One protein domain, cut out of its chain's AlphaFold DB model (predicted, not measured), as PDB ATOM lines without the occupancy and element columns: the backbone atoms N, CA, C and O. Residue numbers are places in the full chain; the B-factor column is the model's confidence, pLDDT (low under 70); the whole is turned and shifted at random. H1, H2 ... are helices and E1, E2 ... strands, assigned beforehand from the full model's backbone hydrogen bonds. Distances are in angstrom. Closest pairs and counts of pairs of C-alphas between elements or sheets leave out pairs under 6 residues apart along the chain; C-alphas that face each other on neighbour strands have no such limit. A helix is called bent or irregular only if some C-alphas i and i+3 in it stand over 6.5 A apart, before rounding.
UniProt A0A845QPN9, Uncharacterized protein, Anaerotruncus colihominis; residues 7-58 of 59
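Overview. This is residues 7 to 58 of the 59 residues of an uncharacterized protein of Anaerotruncus colihominis (UniProt A0A845QPN9). A small, twisted three-stranded sheet has its middle strand E2 bent, with helix H1 packed along E2; the shorter helix H2 lies near E2 and only grazes the sheet. The 52 printed residues include two named helices and three named strands, in the order H1 E1 E2 E3 H2, a mixed class. The sheet, in order E1 E2 E3 and antiparallel, is a meander, each strand the antiparallel neighbour of the one before. The whole is compact, with a radius of gyration of the C-alphas of 10.2 A and spans of 28 by 25 by 16 A.

Arrangement. Inner strand E2, residues 26 to 33, bends by 60 degrees at residue 30. It forms a hairpin with edge strand E1, residues 20 to 23, at 136 degrees between directions; N 21 and O 28 are 2.9 A apart, within hydrogen-bond range. It forms another hairpin with edge strand E3, residues 36 to 42, at 147 degrees; N 31 and O 38, 2.8 A apart, are within hydrogen-bond range. The sheet is only just strongly twisted, its C-alphas up to 4.1 A off the best plane. H1, residues 7 to 15, is on the sheet at a height of 9.6 A, over E2 and along the strands, at 23 degrees to E2 on the local plane; their closest C-alphas, of Ala 10 and Val 27, are 6.8 A apart. H2, residues 50 to 56, only grazes the sheet with residues 53 to 56, and is near H1. In H1 and H2 every O i to N i+4 pair is within hydrogen-bond range.

Along the chain. H1 spans 12.3 A from C-alpha 7 at (99.402, -100.121, 209.316). E1 spans 10.1 A, E2 19.3 A and E3 17.6 A. H2 spans 9.9 A and ends at C-alpha 56 at (93.026, -81.471, 205.595).

Size, cuts and confidence. The C-alphas farthest apart, of Thr 7 and Gly 35, are 28.3 A apart. The printed part has no cut. The link E3 to H2 is short; the other links are tight. No printed residue is under 70 in pLDDT.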
ATOM      1  N   THR A   7      97.938-100.154 209.242       83.12
ATOM      2  CA  THR A   7      99.402-100.121 209.316       83.12
ATOM      3  C   THR A   7     100.026 -99.208 208.262       83.12
ATOM      4  O   THR A   7     101.074 -98.625 208.514       83.12
ATOM      5  N   THR A   8      99.420 -99.079 207.082       89.56
ATOM      6  CA  THR A   8      99.951 -98.197 206.035       89.56
ATOM      7  C   THR A   8      99.574 -96.742 206.292       89.56
ATOM      8  O   THR A   8     100.436 -95.878 206.172       89.56
ATOM      9  N   VAL A   9      98.345 -96.479 206.751       90.25
ATOM     10  CA  VAL A   9      97.926 -95.135 207.184       90.25
ATOM     11  C   VAL A   9      98.826 -94.630 208.315       90.25
ATOM     12  O   VAL A   9      99.400 -93.551 208.204       90.25
ATOM     13  N   ALA A  10      99.041 -95.445 209.353       90.75
ATOM     14  CA  ALA A  10      99.927 -95.114 210.469       90.75
ATOM     15  C   ALA A  10     101.344 -94.734 209.999       90.75
ATOM     16  O   ALA A  10     101.869 -93.699 210.395       90.75
ATOM     17  N   LYS A  11     101.934 -95.505 209.072       92.31
ATOM     18  CA  LYS A  11     103.257 -95.197 208.496       92.31
ATOM     19  C   LYS A  11     103.297 -93.858 207.755       92.31
ATOM     20  O   LYS A  11     104.315 -93.173 207.807       92.31
ATOM     21  N   ILE A  12     102.226 -93.490 207.051       91.38
ATOM     22  CA  ILE A  12     102.146 -92.202 206.345       91.38
ATOM     23  C   ILE A  12     102.082 -91.048 207.350       91.38
ATOM     24  O   ILE A  12     102.791 -90.052 207.188       91.38
ATOM     25  N   LEU A  13     101.289 -91.198 208.413       92.25
ATOM     26  CA  LEU A  13     101.207 -90.208 209.488       92.25
ATOM     27  C   LEU A  13     102.558 -90.050 210.207       92.25
ATOM     28  O   LEU A  13     103.021 -88.923 210.385       92.25
ATOM     29  N   GLU A  14     103.250 -91.154 210.509       92.81
ATOM     30  CA  GLU A  14     104.610 -91.138 211.076       92.81
ATOM     31  C   GLU A  14     105.612 -90.427 210.164       92.81
ATOM     32  O   GLU A  14     106.345 -89.544 210.616       92.81
ATOM     33  N   MET A  15     105.613 -90.759 208.868       91.88
ATOM     34  CA  MET A  15     106.474 -90.123 207.864       91.88
ATOM     35  C   MET A  15     106.273 -88.601 207.818       91.88
ATOM     36  O   MET A  15     107.209 -87.854 207.525       91.88
ATOM     37  N   HIS A  16     105.061 -88.129 208.106       89.44
ATOM     38  CA  HIS A  16     104.726 -86.708 208.123       89.44
ATOM     39  C   HIS A  16     104.782 -86.057 209.509       89.44
ATOM     40  O   HIS A  16     104.564 -84.845 209.601       89.44
ATOM     41  N   SER A  17     105.155 -86.823 210.541       91.06
ATOM     42  CA  SER A  17     105.209 -86.398 211.945       91.06
ATOM     43  C   SER A  17     103.867 -85.875 212.466       91.06
ATOM     44  O   SER A  17     103.823 -84.902 213.214       91.06
ATOM     45  N   VAL A  18     102.777 -86.516 212.044       91.62
ATOM     46  CA  VAL A  18     101.421 -86.259 212.537       91.62
ATOM     47  C   VAL A  18     101.152 -87.187 213.717       91.62
ATOM     48  O   VAL A  18     101.377 -88.395 213.617       91.62
ATOM     49  N   LEU A  19     100.686 -86.631 214.838       92.62
ATOM     50  CA  LEU A  19     100.286 -87.424 215.997       92.62
ATOM     51  C   LEU A  19      99.034 -88.235 215.662       92.62
ATOM     52  O   LEU A  19      98.126 -87.749 214.994       92.62
ATOM     53  N   TYR A  20      98.986 -89.483 216.115       94.50
ATOM     54  CA  TYR A  20      97.855 -90.361 215.858       94.50
ATOM     55  C   TYR A  20      97.698 -91.401 216.965       94.50
ATOM     56  O   TYR A  20      98.642 -91.696 217.702       94.50
ATOM     57  N   PHE A  21      96.512 -91.994 217.054       93.38
ATOM     58  CA  PHE A  21      96.270 -93.193 217.851       93.38
ATOM     59  C   PHE A  21      95.462 -94.222 217.063       93.38
ATOM     60  O   PHE A  21      94.900 -93.936 216.005       93.38
ATOM     61  N   ILE A  22      95.433 -95.452 217.576       92.38
ATOM     62  CA  ILE A  22      94.667 -96.552 216.991       92.38
ATOM     63  C   ILE A  22      93.628 -97.012 218.005       92.38
ATOM     64  O   ILE A  22      93.979 -97.423 219.108       92.38
ATOM     65  N   GLU A  23      92.359 -97.002 217.610       91.19
ATOM     66  CA  GLU A  23      91.250 -97.490 218.431       91.19
ATOM     67  C   GLU A  23      90.333 -98.381 217.595       91.19
ATOM     68  O   GLU A  23      90.008 -98.064 216.454       91.19
ATOM     69  N   ALA A  24      89.951 -99.540 218.144       91.25
ATOM     70  CA  ALA A  24      89.067-100.511 217.489       91.25
ATOM     71  C   ALA A  24      89.472-100.877 216.041       91.25
ATOM     72  O   ALA A  24      88.622-101.158 215.195       91.25
ATOM     73  N   GLY A  25      90.778-100.873 215.744       87.44
ATOM     74  CA  GLY A  25      91.284-101.127 214.396       87.44
ATOM     75  C   GLY A  25      90.978 -99.996 213.412       87.44
ATOM     76  O   GLY A  25      90.713-100.271 212.245       87.44
ATOM     77  N   ARG A  26      91.000 -98.747 213.868       90.69
ATOM     78  CA  ARG A  26      90.906 -97.531 213.052       90.69
ATOM     79  C   ARG A  26      92.008 -96.572 213.468       90.69
ATOM     80  O   ARG A  26      92.436 -96.610 214.620       90.69
ATOM     81  N   VAL A  27      92.479 -95.753 212.537       93.56
ATOM     82  CA  VAL A  27      93.537 -94.769 212.790       93.56
ATOM     83  C   VAL A  27      92.901 -93.399 212.938       93.56
ATOM     84  O   VAL A  27      92.100 -93.013 212.092       93.56
ATOM     85  N   PHE A  28      93.271 -92.675 213.986       93.94
ATOM     86  CA  PHE A  28      92.798 -91.323 214.250       93.94
ATOM     87  C   PHE A  28      93.986 -90.373 214.318       93.94
ATOM     88  O   PHE A  28      94.900 -90.618 215.102       93.94
ATOM     89  N   ALA A  29      93.991 -89.325 213.498       94.50
ATOM     90  CA  ALA A  29      95.063 -88.334 213.437       94.50
ATOM     91  C   ALA A  29      94.663 -87.043 214.151       94.50
ATOM     92  O   ALA A  29      93.507 -86.635 214.069       94.50
ATOM     93  N   ASP A  30      95.627 -86.417 214.819       94.06
ATOM     94  CA  ASP A  30      95.489 -85.097 215.435       94.06
ATOM     95  C   ASP A  30      95.177 -84.050 214.357       94.06
ATOM     96  O   ASP A  30      95.871 -83.974 213.336       94.06
ATOM     97  N   SER A  31      94.108 -83.284 214.562       90.12
ATOM     98  CA  SER A  31      93.620 -82.249 213.656       90.12
ATOM     99  C   SER A  31      93.228 -80.984 214.429       90.12
ATOM    100  O   SER A  31      92.786 -81.016 215.576       90.12
ATOM    101  N   MET A  32      93.395 -79.834 213.784       86.62
ATOM    102  CA  MET A  32      92.991 -78.513 214.259       86.62
ATOM    103  C   MET A  32      91.806 -77.985 213.448       86.62
ATOM    104  O   MET A  32      91.852 -76.909 212.840       86.62
ATOM    105  N   PHE A  33      90.704 -78.730 213.423       77.81
ATOM    106  CA  PHE A  33      89.506 -78.264 212.733       77.81
ATOM    107  C   PHE A  33      88.818 -77.144 213.531       77.81
ATOM    108  O   PHE A  33      88.490 -77.288 214.708       77.81
ATOM    109  N   GLY A  34      88.605 -75.984 212.901       73.12
ATOM    110  CA  GLY A  34      87.948 -74.841 213.548       73.12
ATOM    111  C   GLY A  34      88.708 -74.264 214.753       73.12
ATOM    112  O   GLY A  34      88.086 -73.659 215.623       73.12
ATOM    113  N   GLY A  35      90.031 -74.462 214.825       74.19
ATOM    114  CA  GLY A  35      90.867 -73.981 215.933       74.19
ATOM    115  C   GLY A  35      90.702 -74.763 217.240       74.19
ATOM    116  O   GLY A  35      91.113 -74.272 218.289       74.19
ATOM    117  N   THR A  36      90.089 -75.949 217.189       75.75
ATOM    118  CA  THR A  36      89.998 -76.883 218.318       75.75
ATOM    119  C   THR A  36      90.832 -78.121 218.008       75.75
ATOM    120  O   THR A  36      90.721 -78.658 216.909       75.75
ATOM    121  N   GLU A  37      91.645 -78.572 218.965       79.88
ATOM    122  CA  GLU A  37      92.351 -79.856 218.878       79.88
ATOM    123  C   GLU A  37      91.332 -81.002 218.969       79.88
ATOM    124  O   GLU A  37      90.635 -81.153 219.979       79.88
ATOM    125  N   ILE A  38      91.213 -81.786 217.899       87.62
ATOM    126  CA  ILE A  38      90.386 -82.994 217.824       87.62
ATOM    127  C   ILE A  38      91.166 -84.101 217.108       87.62
ATOM    128  O   ILE A  38      92.195 -83.855 216.498       87.62
ATOM    129  N   PHE A  39      90.667 -85.334 217.161       89.62
ATOM    130  CA  PHE A  39      91.223 -86.433 216.378       89.62
ATOM    131  C   PHE A  39      90.213 -86.916 215.337       89.62
ATOM    132  O   PHE A  39      89.055 -87.180 215.673       89.62
ATOM    133  N   GLU A  40      90.650 -87.071 214.088       90.38
ATOM    134  CA  GLU A  40      89.804 -87.485 212.961       90.38
ATOM    135  C   GLU A  40      90.181 -88.867 212.424       90.38
ATOM    136  O   GLU A  40      91.360 -89.193 212.286       90.38
ATOM    137  N   GLU A  41      89.173 -89.690 212.102       91.88
ATOM    138  CA  GLU A  41      89.384 -91.018 211.510       91.88
ATOM    139  C   GLU A  41      90.009 -90.885 210.114       91.88
ATOM    140  O   GLU A  41      89.433 -90.281 209.206       91.88
ATOM    141  N   VAL A  42      91.171 -91.506 209.921       90.31
ATOM    142  CA  VAL A  42      91.901 -91.507 208.654       90.31
ATOM    143  C   VAL A  42      91.649 -92.817 207.922       90.31
ATOM    144  O   VAL A  42      92.105 -93.883 208.337       90.31
ATOM    145  N   ILE A  43      90.923 -92.728 206.808       85.50
ATOM    146  CA  ILE A  43      90.503 -93.896 206.023       85.50
ATOM    147  C   ILE A  43      91.469 -94.170 204.859       85.50
ATOM    148  O   ILE A  43      91.772 -95.333 204.588       85.50
ATOM    149  N   ASP A  44      91.949 -93.125 204.175       88.25
ATOM    150  CA  ASP A  44      92.906 -93.237 203.067       88.25
ATOM    151  C   ASP A  44      93.634 -91.908 202.808       88.25
ATOM    152  O   ASP A  44      93.000 -90.865 202.655       88.25
ATOM    153  N   VAL A  45      94.966 -91.963 202.755       87.88
ATOM    154  CA  VAL A  45      95.872 -90.829 202.498       87.88
ATOM    155  C   VAL A  45      97.088 -91.257 201.662       87.88
ATOM    156  O   VAL A  45      98.130 -90.603 201.706       87.88
ATOM    157  N   SER A  46      96.994 -92.369 200.918       86.69
ATOM    158  CA  SER A  46      98.139 -92.998 200.233       86.69
ATOM    159  C   SER A  46      98.912 -92.061 199.305       86.69
ATOM    160  O   SER A  46     100.138 -92.120 199.237       86.69
ATOM    161  N   ASP A  47      98.179 -91.184 198.623       87.62
ATOM    162  CA  ASP A  47      98.699 -90.332 197.552       87.62
ATOM    163  C   ASP A  47      98.855 -88.875 198.001       87.62
ATOM    164  O   ASP A  47      99.042 -87.964 197.187       87.62
ATOM    165  N   TRP A  48      98.724 -88.619 199.302       91.94
ATOM    166  CA  TRP A  48      98.743 -87.266 199.831       91.94
ATOM    167  C   TRP A  48     100.169 -86.813 200.102       91.94
ATOM    168  O   TRP A  48     100.948 -87.458 200.799       91.94
ATOM    169  N   SER A  49     100.502 -85.631 199.592       91.12
ATOM    170  CA  SER A  49     101.674 -84.907 200.070       91.12
ATOM    171  C   SER A  49     101.455 -84.421 201.505       91.12
ATOM    172  O   SER A  49     100.326 -84.153 201.924       91.12
ATOM    173  N   ARG A  50     102.552 -84.160 202.226       90.12
ATOM    174  CA  ARG A  50     102.506 -83.547 203.564       90.12
ATOM    175  C   ARG A  50     101.625 -82.295 203.612       90.12
ATOM    176  O   ARG A  50     100.896 -82.100 204.572       90.12
ATOM    177  N   LYS A  51     101.683 -81.445 202.580       93.19
ATOM    178  CA  LYS A  51     100.890 -80.208 202.522       93.19
ATOM    179  C   LYS A  51      99.391 -80.494 202.427       93.19
ATOM    180  O   LYS A  51      98.616 -79.803 203.071       93.19
ATOM    181  N   GLN A  52      98.993 -81.488 201.633       94.06
ATOM    182  CA  GLN A  52      97.587 -81.889 201.525       94.06
ATOM    183  C   GLN A  52      97.088 -82.486 202.839       94.06
ATOM    184  O   GLN A  52      96.021 -82.097 203.300       94.06
ATOM    185  N   LEU A  53      97.892 -83.351 203.464       92.25
ATOM    186  CA  LEU A  53      97.571 -83.944 204.757       92.25
ATOM    187  C   LEU A  53      97.394 -82.885 205.847       92.25
ATOM    188  O   LEU A  53      96.358 -82.858 206.496       92.25
ATOM    189  N   LEU A  54      98.362 -81.981 206.010       91.06
ATOM    190  CA  LEU A  54      98.282 -80.921 207.018       91.06
ATOM    191  C   LEU A  54      97.107 -79.972 206.772       91.06
ATOM    192  O   LEU A  54      96.406 -79.629 207.714       91.06
ATOM    193  N   HIS A  55      96.852 -79.611 205.512       91.94
ATOM    194  CA  HIS A  55      95.719 -78.760 205.163       91.94
ATOM    195  C   HIS A  55      94.374 -79.417 205.498       91.94
ATOM    196  O   HIS A  55      93.485 -78.749 206.018       91.94
ATOM    197  N   TRP A  56      94.225 -80.717 205.218       91.88
ATOM    198  CA  TRP A  56      93.026 -81.471 205.595       91.88
ATOM    199  C   TRP A  56      92.860 -81.543 207.116       91.88
ATOM    200  O   TRP A  56      91.763 -81.319 207.613       91.88
ATOM    201  N   LEU A  57      93.962 -81.754 207.841       90.44
ATOM    202  CA  LEU A  57      93.996 -81.740 209.302       90.44
ATOM    203  C   LEU A  57      93.846 -80.333 209.909       90.44
ATOM    204  O   LEU A  57      93.813 -80.216 211.125       90.44
ATOM    205  N   GLY A  58      93.768 -79.258 209.122       89.50
ATOM    206  CA  GLY A  58      93.561 -77.898 209.639       89.50
ATOM    207  C   GLY A  58      94.809 -77.165 210.157       89.50
ATOM    208  O   GLY A  58      94.655 -76.167 210.860       89.50
TER     209      GLY A  58